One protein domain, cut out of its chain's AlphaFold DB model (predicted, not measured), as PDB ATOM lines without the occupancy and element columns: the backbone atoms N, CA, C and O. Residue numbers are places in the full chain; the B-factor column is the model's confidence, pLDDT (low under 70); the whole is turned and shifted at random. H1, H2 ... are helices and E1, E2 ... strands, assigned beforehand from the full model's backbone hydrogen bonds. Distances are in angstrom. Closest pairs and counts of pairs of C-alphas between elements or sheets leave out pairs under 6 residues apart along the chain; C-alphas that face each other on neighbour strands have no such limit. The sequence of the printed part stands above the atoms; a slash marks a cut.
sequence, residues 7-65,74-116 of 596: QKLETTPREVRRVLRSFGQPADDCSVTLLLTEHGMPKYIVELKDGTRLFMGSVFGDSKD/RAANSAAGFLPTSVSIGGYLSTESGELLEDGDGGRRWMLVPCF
ATOM      1  N   GLN A   7      57.755  19.025  21.009       81.56
ATOM      2  CA  GLN A   7      58.877  19.017  20.081       81.56
ATOM      3  C   GLN A   7      59.276  20.453  19.775       81.56
ATOM      4  O   GLN A   7      58.575  21.167  19.054       81.56
ATOM      5  N   LYS A   8      60.416  20.882  20.322       85.25
ATOM      6  CA  LYS A   8      61.056  22.114  19.863       85.25
ATOM      7  C   LYS A   8      61.504  21.893  18.422       85.25
ATOM      8  O   LYS A   8      62.205  20.924  18.136       85.25
ATOM      9  N   LEU A   9      61.047  22.749  17.519       86.50
ATOM     10  CA  LEU A   9      61.359  22.642  16.103       86.50
ATOM     11  C   LEU A   9      62.695  23.334  15.829       86.50
ATOM     12  O   LEU A   9      62.936  24.438  16.313       86.50
ATOM     13  N   GLU A  10      63.554  22.692  15.040       85.94
ATOM     14  CA  GLU A  10      64.845  23.265  14.631       85.94
ATOM     15  C   GLU A  10      64.672  24.492  13.730       85.94
ATOM     16  O   GLU A  10      65.515  25.385  13.711       85.94
ATOM     17  N   THR A  11      63.565  24.546  12.986       86.44
ATOM     18  CA  THR A  11      63.221  25.663  12.109       86.44
ATOM     19  C   THR A  11      61.766  26.078  12.302       86.44
ATOM     20  O   THR A  11      60.883  25.245  12.516       86.44
ATOM     21  N   THR A  12      61.507  27.383  12.218       87.25
ATOM     22  CA  THR A  12      60.153  27.953  12.244       87.25
ATOM     23  C   THR A  12      59.384  27.513  10.990       87.25
ATOM     24  O   THR A  12      59.820  27.839   9.880       87.25
ATOM     25  N   PRO A  13      58.234  26.824  11.122       88.50
ATOM     26  CA  PRO A  13      57.418  26.443   9.973       88.50
ATOM     27  C   PRO A  13      56.980  27.655   9.142       88.50
ATOM     28  O   PRO A  13      56.706  28.729   9.682       88.50
ATOM     29  N   ARG A  14      56.859  27.474   7.821       88.50
ATOM     30  CA  ARG A  14      56.428  28.542   6.899       88.50
ATOM     31  C   ARG A  14      55.065  29.125   7.283       88.50
ATOM     32  O   ARG A  14      54.898  30.339   7.239       88.50
ATOM     33  N   GLU A  15      54.128  28.266   7.673       87.25
ATOM     34  CA  GLU A  15      52.782  28.656   8.104       87.25
ATOM     35  C   GLU A  15      52.821  29.528   9.368       87.25
ATOM     36  O   GLU A  15      52.197  30.583   9.397       87.25
ATOM     37  N   VAL A  16      53.658  29.176  10.352       89.69
ATOM     38  CA  VAL A  16      53.868  29.987  11.567       89.69
ATOM     39  C   VAL A  16      54.413  31.372  11.214       89.69
ATOM     40  O   VAL A  16      53.873  32.373  11.674       89.69
ATOM     41  N   ARG A  17      55.426  31.464  10.339       91.62
ATOM     42  CA  ARG A  17      55.964  32.769   9.905       91.62
ATOM     43  C   ARG A  17      54.921  33.632   9.208       91.62
ATOM     44  O   ARG A  17      54.889  34.837   9.433       91.62
ATOM     45  N   ARG A  18      54.107  33.026   8.337       90.94
ATOM     46  CA  ARG A  18      53.035  33.724   7.620       90.94
ATOM     47  C   ARG A  18      52.034  34.309   8.611       90.94
ATOM     48  O   ARG A  18      51.794  35.509   8.563       90.94
ATOM     49  N   VAL A  19      51.525  33.481   9.519       91.25
ATOM     50  CA  VAL A  19      50.534  33.896  10.516       91.25
ATOM     51  C   VAL A  19      51.093  35.001  11.409       91.25
ATOM     52  O   VAL A  19      50.461  36.043  11.528       91.25
ATOM     53  N   LEU A  20      52.308  34.850  11.952       92.50
ATOM     54  CA  LEU A  20      52.932  35.898  12.772       92.50
ATOM     55  C   LEU A  20      52.972  37.253  12.054       92.50
ATOM     56  O   LEU A  20      52.593  38.257  12.651       92.50
ATOM     57  N   ARG A  21      53.351  37.279  10.770       92.50
ATOM     58  CA  ARG A  21      53.373  38.518   9.975       92.50
ATOM     59  C   ARG A  21      51.983  39.130   9.817       92.50
ATOM     60  O   ARG A  21      51.859  40.334   9.986       92.50
ATOM     61  N   SER A  22      50.949  38.326   9.555       92.06
ATOM     62  CA  SER A  22      49.571  38.829   9.436       92.06
ATOM     63  C   SER A  22      49.061  39.466  10.739       92.06
ATOM     64  O   SER A  22      48.292  40.422  10.689       92.06
ATOM     65  N   PHE A  23      49.530  38.991  11.899       92.50
ATOM     66  CA  PHE A  23      49.260  39.561  13.233       92.50
ATOM     67  C   PHE A  23      50.262  40.654  13.667       92.50
ATOM     68  O   PHE A  23      50.316  41.014  14.847       92.50
ATOM     69  N   GLY A  24      51.092  41.164  12.748       91.56
ATOM     70  CA  GLY A  24      52.079  42.213  13.032       91.56
ATOM     71  C   GLY A  24      53.197  41.789  13.996       91.56
ATOM     72  O   GLY A  24      53.832  42.640  14.615       91.56
ATOM     73  N   GLN A  25      53.429  40.484  14.166       92.44
ATOM     74  CA  GLN A  25      54.434  39.932  15.080       92.44
ATOM     75  C   GLN A  25      55.762  39.621  14.358       92.44
ATOM     76  O   GLN A  25      55.762  39.204  13.193       92.44
ATOM     77  N   PRO A  26      56.918  39.741  15.042       90.00
ATOM     78  CA  PRO A  26      58.210  39.308  14.511       90.00
ATOM     79  C   PRO A  26      58.221  37.814  14.142       90.00
ATOM     80  O   PRO A  26      57.916  36.961  14.969       90.00
ATOM     81  N   ALA A  27      58.617  37.480  12.907       86.00
ATOM     82  CA  ALA A  27      58.563  36.104  12.386       86.00
ATOM     83  C   ALA A  27      59.934  35.445  12.134       86.00
ATOM     84  O   ALA A  27      60.012  34.222  11.989       86.00
ATOM     85  N   ASP A  28      61.008  36.237  12.059       82.56
ATOM     86  CA  ASP A  28      62.318  35.766  11.581       82.56
ATOM     87  C   ASP A  28      63.296  35.401  12.721       82.56
ATOM     88  O   ASP A  28      64.286  34.719  12.468       82.56
ATOM     89  N   ASP A  29      62.996  35.783  13.969       82.88
ATOM     90  CA  ASP A  29      63.808  35.511  15.171       82.88
ATOM     91  C   ASP A  29      62.907  35.036  16.327       82.88
ATOM     92  O   ASP A  29      62.653  35.748  17.300       82.88
ATOM     93  N   CYS A  30      62.323  33.847  16.149       89.50
ATOM     94  CA  CYS A  30      61.450  33.210  17.133       89.50
ATOM     95  C   CYS A  30      61.760  31.715  17.271       89.50
ATOM     96  O   CYS A  30      62.160  31.051  16.310       89.50
ATOM     97  N   SER A  31      61.545  31.173  18.468       91.06
ATOM     98  CA  SER A  31      61.613  29.735  18.721       91.06
ATOM     99  C   SER A  31      60.205  29.138  18.715       91.06
ATOM    100  O   SER A  31      59.269  29.742  19.232       91.06
ATOM    101  N   VAL A  32      60.034  27.965  18.097       90.69
ATOM    102  CA  VAL A  32      58.722  27.317  17.962       90.69
ATOM    103  C   VAL A  32      58.744  25.946  18.613       90.69
ATOM    104  O   VAL A  32      59.606  25.116  18.323       90.69
ATOM    105  N   THR A  33      57.756  25.692  19.462       88.69
ATOM    106  CA  THR A  33      57.495  24.376  20.044       88.69
ATOM    107  C   THR A  33      56.154  23.870  19.542       88.69
ATOM    108  O   THR A  33      55.125  24.506  19.767       88.69
ATOM    109  N   LEU A  34      56.161  22.720  18.871       85.25
ATOM    110  CA  LEU A  34      54.946  22.004  18.505       85.25
ATOM    111  C   LEU A  34      54.395  21.278  19.737       85.25
ATOM    112  O   LEU A  34      55.115  20.537  20.415       85.25
ATOM    113  N   LEU A  35      53.106  21.476  19.994       77.31
ATOM    114  CA  LEU A  35      52.316  20.684  20.924       77.31
ATOM    115  C   LEU A  35      51.585  19.618  20.097       77.31
ATOM    116  O   LEU A  35      50.756  19.959  19.251       77.31
ATOM    117  N   LEU A  36      51.916  18.335  20.292       61.03
ATOM    118  CA  LEU A  36      51.164  17.249  19.655       61.03
ATOM    119  C   LEU A  36      49.693  17.316  20.067       61.03
ATOM    120  O   LEU A  36      49.382  17.507  21.242       61.03
ATOM    121  N   THR A  37      48.799  17.124  19.101       54.47
ATOM    122  CA  THR A  37      47.357  17.184  19.330       54.47
ATOM    123  C   THR A  37      46.679  15.860  19.041       54.47
ATOM    124  O   THR A  37      47.021  15.139  18.107       54.47
ATOM    125  N   GLU A  38      45.659  15.577  19.843       45.78
ATOM    126  CA  GLU A  38      44.835  14.370  19.786       45.78
ATOM    127  C   GLU A  38      43.993  14.240  18.499       45.78
ATOM    128  O   GLU A  38      43.391  13.194  18.256       45.78
ATOM    129  N   HIS A  39      43.959  15.275  17.647       53.00
ATOM    130  CA  HIS A  39      43.094  15.356  16.460       53.00
ATOM    131  C   HIS A  39      43.817  15.810  15.176       53.00
ATOM    132  O   HIS A  39      43.168  16.187  14.205       53.00
ATOM    133  N   GLY A  40      45.157  15.813  15.153       59.72
ATOM    134  CA  GLY A  40      45.936  16.182  13.958       59.72
ATOM    135  C   GLY A  40      45.958  17.683  13.615       59.72
ATOM    136  O   GLY A  40      46.466  18.066  12.562       59.72
ATOM    137  N   MET A  41      45.439  18.541  14.499       69.62
ATOM    138  CA  MET A  41      45.453  20.003  14.358       69.62
ATOM    139  C   MET A  41      46.689  20.593  15.038       69.62
ATOM    140  O   MET A  41      46.776  20.486  16.255       69.62
ATOM    141  N   PRO A  42      47.663  21.200  14.343       76.44
ATOM    142  CA  PRO A  42      48.870  21.671  15.008       76.44
ATOM    143  C   PRO A  42      48.550  22.816  15.979       76.44
ATOM    144  O   PRO A  42      47.814  23.744  15.636       76.44
ATOM    145  N   LYS A  43      49.133  22.756  17.179       82.94
ATOM    146  CA  LYS A  43      49.163  23.852  18.155       82.94
ATOM    147  C   LYS A  43      50.622  24.219  18.409       82.94
ATOM    148  O   LYS A  43      51.448  23.326  18.605       82.94
ATOM    149  N   TYR A  44      50.948  25.507  18.416       86.50
ATOM    150  CA  TYR A  44      52.320  25.974  18.615       86.50
ATOM    151  C   TYR A  44      52.430  26.912  19.812       86.50
ATOM    152  O   TYR A  44      51.558  27.744  20.050       86.50
ATOM    153  N   ILE A  45      53.550  26.808  20.519       88.38
ATOM    154  CA  ILE A  45      54.063  27.877  21.373       88.38
ATOM    155  C   ILE A  45      55.176  28.567  20.593       88.38
ATOM    156  O   ILE A  45      56.146  27.916  20.195       88.38
ATOM    157  N   VAL A  46      55.024  29.867  20.369       90.12
ATOM    158  CA  VAL A  46      56.005  30.730  19.713       90.12
ATOM    159  C   VAL A  46      56.618  31.635  20.770       90.12
ATOM    160  O   VAL A  46      55.900  32.327  21.479       90.12
ATOM    161  N   GLU A  47      57.935  31.639  20.884       90.88
ATOM    162  CA  GLU A  47      58.676  32.542  21.764       90.88
ATOM    163  C   GLU A  47      59.456  33.534  20.907       90.88
ATOM    164  O   GLU A  47      60.306  33.139  20.105       90.88
ATOM    165  N   LEU A  48      59.119  34.812  21.040       90.88
ATOM    166  CA  LEU A  48      59.753  35.923  20.345       90.88
ATOM    167  C   LEU A  48      61.061  36.318  21.047       90.88
ATOM    168  O   LEU A  48      61.268  36.041  22.228       90.88
ATOM    169  N   LYS A  49      61.948  37.004  20.322       89.25
ATOM    170  CA  LYS A  49      63.261  37.451  20.824       89.25
ATOM    171  C   LYS A  49      63.191  38.324  22.087       89.25
ATOM    172  O   LYS A  49      64.125  38.321  22.883       89.25
ATOM    173  N   ASP A  50      62.119  39.092  22.252       87.69
ATOM    174  CA  ASP A  50      61.905  39.968  23.411       87.69
ATOM    175  C   ASP A  50      61.397  39.219  24.659       87.69
ATOM    176  O   ASP A  50      61.184  39.837  25.700       87.69
ATOM    177  N   GLY A  51      61.233  37.895  24.568       84.75
ATOM    178  CA  GLY A  51      60.708  37.039  25.630       84.75
ATOM    179  C   GLY A  51      59.188  36.880  25.602       84.75
ATOM    180  O   GLY A  51      58.649  36.085  26.374       84.75
ATOM    181  N   THR A  52      58.478  37.574  24.705       86.44
ATOM    182  CA  THR A  52      57.035  37.393  24.532       86.44
ATOM    183  C   THR A  52      56.752  35.978  24.049       86.44
ATOM    184  O   THR A  52      57.266  35.527  23.025       86.44
ATOM    185  N   ARG A  53      55.886  35.265  24.764       88.00
ATOM    186  CA  ARG A  53      55.406  33.942  24.361       88.00
ATOM    187  C   ARG A  53      53.986  34.069  23.818       88.00
ATOM    188  O   ARG A  53      53.171  34.756  24.420       88.00
ATOM    189  N   LEU A  54      53.681  33.394  22.715       88.44
ATOM    190  CA  LEU A  54      52.381  33.378  22.044       88.44
ATOM    191  C   LEU A  54      51.930  31.932  21.808       88.44
ATOM    192  O   LEU A  54      52.722  31.076  21.415       88.44
ATOM    193  N   PHE A  55      50.654  31.656  22.043       87.12
ATOM    194  CA  PHE A  55      49.995  30.419  21.652       87.12
ATOM    195  C   PHE A  55      49.320  30.628  20.296       87.12
ATOM    196  O   PHE A  55      48.541  31.565  20.112       87.12
ATOM    197  N   MET A  56      49.624  29.741  19.353       87.69
ATOM    198  CA  MET A  56      49.054  29.727  18.012       87.69
ATOM    199  C   MET A  56      48.236  28.444  17.832       87.69
ATOM    200  O   MET A  56      48.787  27.339  17.788       87.69
ATOM    201  N   GLY A  57      46.916  28.606  17.752       84.19
ATOM    202  CA  GLY A  57      45.945  27.523  17.590       84.19
ATOM    203  C   GLY A  57      45.253  27.583  16.230       84.19
ATOM    204  O   GLY A  57      45.160  28.653  15.632       84.19
ATOM    205  N   SER A  58      44.766  26.440  15.746       80.88
ATOM    206  CA  SER A  58      44.033  26.342  14.478       80.88
ATOM    207  C   SER A  58      42.596  25.864  14.670       80.88
ATOM    208  O   SER A  58      42.309  25.052  15.550       80.88
ATOM    209  N   VAL A  59      41.717  26.339  13.790       77.56
ATOM    210  CA  VAL A  59      40.338  25.871  13.587       77.56
ATOM    211  C   VAL A  59      40.115  25.563  12.106       77.56
ATOM    212  O   VAL A  59      40.854  26.048  11.250       77.56
ATOM    213  N   PHE A  60      39.124  24.739  11.770       71.25
ATOM    214  CA  PHE A  60      38.748  24.521  10.368       71.25
ATOM    215  C   PHE A  60      37.914  25.702   9.856       71.25
ATOM    216  O   PHE A  60      37.026  26.174  10.556       71.25
ATOM    217  N   GLY A  61      38.223  26.200   8.659       58.31
ATOM    218  CA  GLY A  61      37.694  27.451   8.114       58.31
ATOM    219  C   GLY A  61      36.267  27.379   7.577       58.31
ATOM    220  O   GLY A  61      35.512  28.322   7.790       58.31
ATOM    221  N   ASP A  62      35.875  26.254   6.972       54.94
ATOM    222  CA  ASP A  62      34.596  26.110   6.251       54.94
ATOM    223  C   ASP A  62      33.444  25.527   7.095       54.94
ATOM    224  O   ASP A  62      32.404  25.141   6.556       54.94
ATOM    225  N   SER A  63      33.595  25.411   8.417       57.28
ATOM    226  CA  SER A  63      32.530  24.873   9.269       57.28
ATOM    227  C   SER A  63      31.753  25.980   9.976       57.28
ATOM    228  O   SER A  63      32.306  27.009  10.344       57.28
ATOM    229  N   LYS A  64      30.472  25.729  10.288       57.78
ATOM    230  CA  LYS A  64      29.683  26.547  11.236       57.78
ATOM    231  C   LYS A  64      30.348  26.684  12.620       57.78
ATOM    232  O   LYS A  64      29.844  27.405  13.477       57.78
ATOM    233  N   ASP A  65      31.428  25.947  12.878       68.69
ATOM    234  CA  ASP A  65      32.230  26.095  14.085       68.69
ATOM    235  C   ASP A  65      33.143  27.325  14.004       68.69
ATOM    236  O   ASP A  65      33.386  27.928  15.041       68.69
ATOM    237  N   ARG A  74      35.522  37.255  20.114       93.31
ATOM    238  CA  ARG A  74      35.035  38.639  20.252       93.31
ATOM    239  C   ARG A  74      34.393  38.866  21.619       93.31
ATOM    240  O   ARG A  74      34.710  39.859  22.274       93.31
ATOM    241  N   ALA A  75      33.549  37.941  22.074       94.44
ATOM    242  CA  ALA A  75      32.926  38.016  23.391       94.44
ATOM    243  C   ALA A  75      33.978  38.005  24.516       94.44
ATOM    244  O   ALA A  75      33.963  38.895  25.369       94.44
ATOM    245  N   ALA A  76      34.948  37.087  24.461       93.19
ATOM    246  CA  ALA A  76      36.061  37.012  25.405       93.19
ATOM    247  C   ALA A  76      36.890  38.310  25.437       93.19
ATOM    248  O   ALA A  76      37.123  38.869  26.509       93.19
ATOM    249  N   ASN A  77      37.282  38.846  24.275       92.94
ATOM    250  CA  ASN A  77      38.010  40.118  24.201       92.94
ATOM    251  C   ASN A  77      37.186  41.296  24.748       92.94
ATOM    252  O   ASN A  77      37.744  42.160  25.422       92.94
ATOM    253  N   SER A  78      35.866  41.321  24.521       93.56
ATOM    254  CA  SER A  78      34.993  42.372  25.065       93.56
ATOM    255  C   SER A  78      34.923  42.344  26.597       93.56
ATOM    256  O   SER A  78      34.888  43.398  27.229       93.56
ATOM    257  N   ALA A  79      34.949  41.152  27.200       94.94
ATOM    258  CA  ALA A  79      34.872  40.971  28.647       94.94
ATOM    259  C   ALA A  79      36.194  41.299  29.362       94.94
ATOM    260  O   ALA A  79      36.178  41.666  30.537       94.94
ATOM    261  N   ALA A  80      37.335  41.201  28.670       92.12
ATOM    262  CA  ALA A  80      38.665  41.329  29.270       92.12
ATOM    263  C   ALA A  80      38.866  42.636  30.062       92.12
ATOM    264  O   ALA A  80      39.477  42.616  31.127       92.12
ATOM    265  N   GLY A  81      38.309  43.755  29.584       91.62
ATOM    266  CA  GLY A  81      38.410  45.062  30.248       91.62
ATOM    267  C   GLY A  81      37.506  45.250  31.475       91.62
ATOM    268  O   GLY A  81      37.637  46.252  32.173       91.62
ATOM    269  N   PHE A  82      36.592  44.314  31.741       95.88
ATOM    270  CA  PHE A  82      35.603  44.404  32.822       95.88
ATOM    271  C   PHE A  82      35.852  43.405  33.958       95.88
ATOM    272  O   PHE A  82      35.142  43.435  34.967       95.88
ATOM    273  N   LEU A  83      36.848  42.529  33.810       94.38
ATOM    274  CA  LEU A  83      37.249  41.586  34.847       94.38
ATOM    275  C   LEU A  83      38.056  42.277  35.960       94.38
ATOM    276  O   LEU A  83      38.767  43.253  35.709       94.38
ATOM    277  N   PRO A  84      37.982  41.776  37.208       93.19
ATOM    278  CA  PRO A  84      38.891  42.208  38.264       93.19
ATOM    279  C   PRO A  84      40.336  41.846  37.901       93.19
ATOM    280  O   PRO A  84      40.575  40.844  37.238       93.19
ATOM    281  N   THR A  85      41.318  42.593  38.409       89.31
ATOM    282  CA  THR A  85      42.750  42.389  38.094       89.31
ATOM    283  C   THR A  85      43.281  40.992  38.427       89.31
ATOM    284  O   THR A  85      44.297  40.574  37.883       89.31
ATOM    285  N   SER A  86      42.601  40.255  39.308       88.75
ATOM    286  CA  SER A  86      42.925  38.876  39.671       88.75
ATOM    287  C   SER A  86      42.420  37.824  38.675       88.75
ATOM    288  O   SER A  86      42.667  36.641  38.898       88.75
ATOM    289  N   VAL A  87      41.672  38.211  37.636       90.81
ATOM    290  CA  VAL A  87      41.110  37.308  36.620       90.81
ATOM    291  C   VAL A  87      41.345  37.889  35.227       90.81
ATOM    292  O   VAL A  87      41.142  39.075  34.992       90.81
ATOM    293  N   SER A  88      41.727  37.048  34.272       90.31
ATOM    294  CA  SER A  88      41.867  37.430  32.865       90.31
ATOM    295  C   SER A  88      41.168  36.440  31.934       90.31
ATOM    296  O   SER A  88      40.946  35.281  32.282       90.31
ATOM    297  N   ILE A  89      40.821  36.903  30.736       89.75
ATOM    298  CA  ILE A  89      40.234  36.110  29.650       89.75
ATOM    299  C   ILE A  89      40.649  36.723  28.305       89.75
ATOM    300  O   ILE A  89      41.054  37.886  28.254       89.75
ATOM    301  N   GLY A  90      40.545  35.958  27.219       81.06
ATOM    302  CA  GLY A  90      40.706  36.477  25.861       81.06
ATOM    303  C   GLY A  90      42.154  36.824  25.536       81.06
ATOM    304  O   GLY A  90      43.042  35.991  25.707       81.06
ATOM    305  N   GLY A  91      42.395  38.046  25.057       82.19
ATOM    306  CA  GLY A  91      43.708  38.502  24.591       82.19
ATOM    307  C   GLY A  91      44.029  38.048  23.169       82.19
ATOM    308  O   GLY A  91      45.197  38.024  22.789       82.19
ATOM    309  N   TYR A  92      43.009  37.659  22.401       88.31
ATOM    310  CA  TYR A  92      43.179  37.294  21.003       88.31
ATOM    311  C   TYR A  92      43.670  38.509  20.230       88.31
ATOM    312  O   TYR A  92      43.037  39.567  20.270       88.31
ATOM    313  N   LEU A  93      44.809  38.348  19.565       90.06
ATOM    314  CA  LEU A  93      45.383  39.385  18.726       90.06
ATOM    315  C   LEU A  93      44.526  39.548  17.471       90.06
ATOM    316  O   LEU A  93      43.884  38.602  17.020       90.06
ATOM    317  N   SER A  94      44.534  40.754  16.916       91.69
ATOM    318  CA  SER A  94      43.957  41.034  15.606       91.69
ATOM    319  C   SER A  94      45.061  41.086  14.560       91.69
ATOM    320  O   SER A  94      46.180  41.519  14.848       91.69
ATOM    321  N   THR A  95      44.749  40.661  13.342       91.19
ATOM    322  CA  THR A  95      45.572  40.928  12.170       91.19
ATOM    323  C   THR A  95      45.660  42.431  11.919       91.19
ATOM    324  O   THR A  95      44.877  43.218  12.458       91.19
ATOM    325  N   GLU A  96      46.572  42.851  11.046       87.56
ATOM    326  CA  GLU A  96      46.652  44.255  10.612       87.56
ATOM    327  C   GLU A  96      45.341  44.761   9.978       87.56
ATOM    328  O   GLU A  96      45.051  45.955  10.025       87.56
ATOM    329  N   SER A  97      44.516  43.860   9.428       87.31
ATOM    330  CA  SER A  97      43.187  44.178   8.891       87.31
ATOM    331  C   SER A  97      42.070  44.176   9.943       87.31
ATOM    332  O   SER A  97      40.920  44.435   9.596       87.31
ATOM    333  N   GLY A  98      42.380  43.883  11.209       87.50
ATOM    334  CA  GLY A  98      41.417  43.839  12.313       87.50
ATOM    335  C   GLY A  98      40.706  42.494  12.508       87.50
ATOM    336  O   GLY A  98      39.837  42.394  13.373       87.50
ATOM    337  N   GLU A  99      41.067  41.454  11.754       89.69
ATOM    338  CA  GLU A  99      40.463  40.122  11.881       89.69
ATOM    339  C   GLU A  99      41.096  39.330  13.029       89.69
ATOM    340  O   GLU A  99      42.271  39.492  13.325       89.69
ATOM    341  N   LEU A 100      40.343  38.450  13.690       89.75
ATOM    342  CA  LEU A 100      40.893  37.607  14.770       89.75
ATOM    343  C   LEU A 100      41.417  36.254  14.270       89.75
ATOM    344  O   LEU A 100      42.071  35.526  15.016       89.75
ATOM    345  N   LEU A 101      41.120  35.910  13.017       89.25
ATOM    346  CA  LEU A 101      41.526  34.670  12.373       89.25
ATOM    347  C   LEU A 101      42.247  34.972  11.061       89.25
ATOM    348  O   LEU A 101      41.770  35.774  10.265       89.25
ATOM    349  N   GLU A 102      43.353  34.272  10.826       89.44
ATOM    350  CA  GLU A 102      44.118  34.334   9.578       89.44
ATOM    351  C   GLU A 102      43.979  33.027   8.797       89.44
ATOM    352  O   GLU A 102      44.139  31.941   9.359       89.44
ATOM    353  N   ASP A 103      43.733  33.114   7.492       86.81
ATOM    354  CA  ASP A 103      43.620  31.929   6.642       86.81
ATOM    355  C   ASP A 103      44.981  31.238   6.461       86.81
ATOM    356  O   ASP A 103      45.980  31.835   6.050       86.81
ATOM    357  N   GLY A 104      45.007  29.942   6.751       79.88
ATOM    358  CA  GLY A 104      46.152  29.049   6.615       79.88
ATOM    359  C   GLY A 104      45.983  28.022   5.499       79.88
ATOM    360  O   GLY A 104      45.063  28.081   4.680       79.88
ATOM    361  N   ASP A 105      46.892  27.053   5.466       79.25
ATOM    362  CA  ASP A 105      46.892  26.026   4.428       79.25
ATOM    363  C   ASP A 105      45.897  24.896   4.767       79.25
ATOM    364  O   ASP A 105      45.699  24.524   5.930       79.25
ATOM    365  N   GLY A 106      45.288  24.304   3.732       75.69
ATOM    366  CA  GLY A 106      44.393  23.150   3.880       75.69
ATOM    367  C   GLY A 106      43.029  23.477   4.498       75.69
ATOM    368  O   GLY A 106      42.465  22.630   5.187       75.69
ATOM    369  N   GLY A 107      42.518  24.695   4.287       77.06
ATOM    370  CA  GLY A 107      41.214  25.125   4.806       77.06
ATOM    371  C   GLY A 107      41.213  25.377   6.314       77.06
ATOM    372  O   GLY A 107      40.170  25.267   6.951       77.06
ATOM    373  N   ARG A 108      42.374  25.666   6.911       83.19
ATOM    374  CA  ARG A 108      42.507  26.016   8.331       83.19
ATOM    375  C   ARG A 108      42.555  27.523   8.509       83.19
ATOM    376  O   ARG A 108      43.052  28.227   7.640       83.19
ATOM    377  N   ARG A 109      42.087  28.002   9.655       87.50
ATOM    378  CA  ARG A 109      42.250  29.388  10.100       87.50
ATOM    379  C   ARG A 109      42.974  29.399  11.436       87.50
ATOM    380  O   ARG A 109      42.804  28.483  12.243       87.50
ATOM    381  N   TRP A 110      43.797  30.411  11.655       88.00
ATOM    382  CA  TRP A 110      44.715  30.492  12.781       88.00
ATOM    383  C   TRP A 110      44.386  31.666  13.681       88.00
ATOM    384  O   TRP A 110      44.146  32.771  13.207       88.00
ATOM    385  N   MET A 111      44.442  31.415  14.983       89.38
ATOM    386  CA  MET A 111      44.339  32.426  16.028       89.38
ATOM    387  C   MET A 111      45.662  32.552  16.773       89.38
ATOM    388  O   MET A 111      46.398  31.570  16.931       89.38
ATOM    389  N   LEU A 112      45.922  33.755  17.280       89.00
ATOM    390  CA  LEU A 112      47.103  34.073  18.066       89.00
ATOM    391  C   LEU A 112      46.686  34.743  19.376       89.00
ATOM    392  O   LEU A 112      45.887  35.678  19.384       89.00
ATOM    393  N   VAL A 113      47.223  34.259  20.490       87.19
ATOM    394  CA  VAL A 113      46.961  34.788  21.835       87.19
ATOM    395  C   VAL A 113      48.268  34.770  22.628       87.19
ATOM    396  O   VAL A 113      49.060  33.845  22.447       87.19
ATOM    397  N   PRO A 114      48.555  35.753  23.496       85.06
ATOM    398  CA  PRO A 114      49.689  35.669  24.408       85.06
ATOM    399  C   PRO A 114      49.678  34.362  25.205       85.06
ATOM    400  O   PRO A 114      48.624  33.834  25.530       85.06
ATOM    401  N   CYS A 115      50.846  33.801  25.490       76.62
ATOM    402  CA  CYS A 115      50.996  32.737  26.474       76.62
ATOM    403  C   CYS A 115      51.011  33.335  27.877       76.62
ATOM    404  O   CYS A 115      51.399  34.485  28.079       76.62
ATOM    405  N   PHE A 116      50.673  32.507  28.854       66.69
ATOM    406  CA  PHE A 116      50.643  32.896  30.260       66.69
ATOM    407  C   PHE A 116      51.818  32.263  30.989       66.69
ATOM    408  O   PHE A 116      52.201  31.130  30.684       66.69
TER     409      PHE A 116
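Overview. This is residues 7 to 65 and 74 to 116 of the 596 residues of the protein "NadD protein" of Symbiodinium sp. CCMP2592 (UniProt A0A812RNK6). One strongly twisted sheet of four antiparallel strands makes the body, with the helix H1 over one of its faces and no named helix over the other. The small helix H2 lies well away from the sheet, and the long unnamed stretch 81 to 107 links it back to the last strand, E4; residues 82 to 87 of this stretch stick out. The printed part has 102 residues with two named helices and four named strands, in the order H1, E1, E2, E3, H2, E4, and the sheet's order is E1, E2, E3, E4. The class is mixed, helices and strands, with under half of the residues in named elements. The whole is compact, with a radius of gyration of the C-alphas of 13.9 A and spans of 40 by 36 by 30 A.

Arrangement. In the sheet, E1, residues 30 to 35, and E4, residues 108 to 114, are the edge strands, while E2, residues 43 to 48, and E3, residues 53 to 60, are inner strands. E1, E2 and E3 form a meander, each strand the antiparallel neighbour of the one before. E1 and E2 are a hairpin at 159 degrees, with N 33 and O 45 within hydrogen-bond range at 2.8 A. E2 and E3 are a hairpin at 150 degrees, with N 46 and O 54 at 2.8 A. E3 and E4 are antiparallel at 155 degrees, with N 55 and O 113 at 2.7 A. From edge to edge the strands' lines turn by 65 degrees. Residues 7 to 8 pair antiparallel with residues 33 to 34 of E1, and residues 102 to 103 with residues 109 to 110 of E4. H1, residues 14 to 22, is on the sheet; its closest C-alpha pair with E4 is Val 19 and Trp 110, 7.1 A. H2, residues 74 to 80, is not on the sheet, and is apart from H1, E1 and E2. In H1 and H2 every O i to N i+4 pair is within hydrogen-bond range.

Along the chain. E3 is the longest strand, 23.7 A from C-alpha 53 at (55.406, 33.942, 24.361) to C-alpha 60. E4 measures 20.1 A and ends with C-alpha 114 at (49.689, 35.669, 24.408). E2 measures 16.2 A and E1 16.0 A. H1 begins with C-alpha 14 at (56.428, 28.542, 6.899) and measures 12.6 A; H2 measures 10.1 A.

Size, cuts and confidence. The C-alphas of Glu 10 and Phe 82 are the two farthest apart, at 40.4 A. Residues 66 to 73 are not printed, and C-alphas 65 and 74 are 14.3 A apart across this cut. The link from H2 to E4 is long, 27 residues. The mean pLDDT of the printed part is 84.2; residues 36 to 41, 61 to 65 and 116 are under 70.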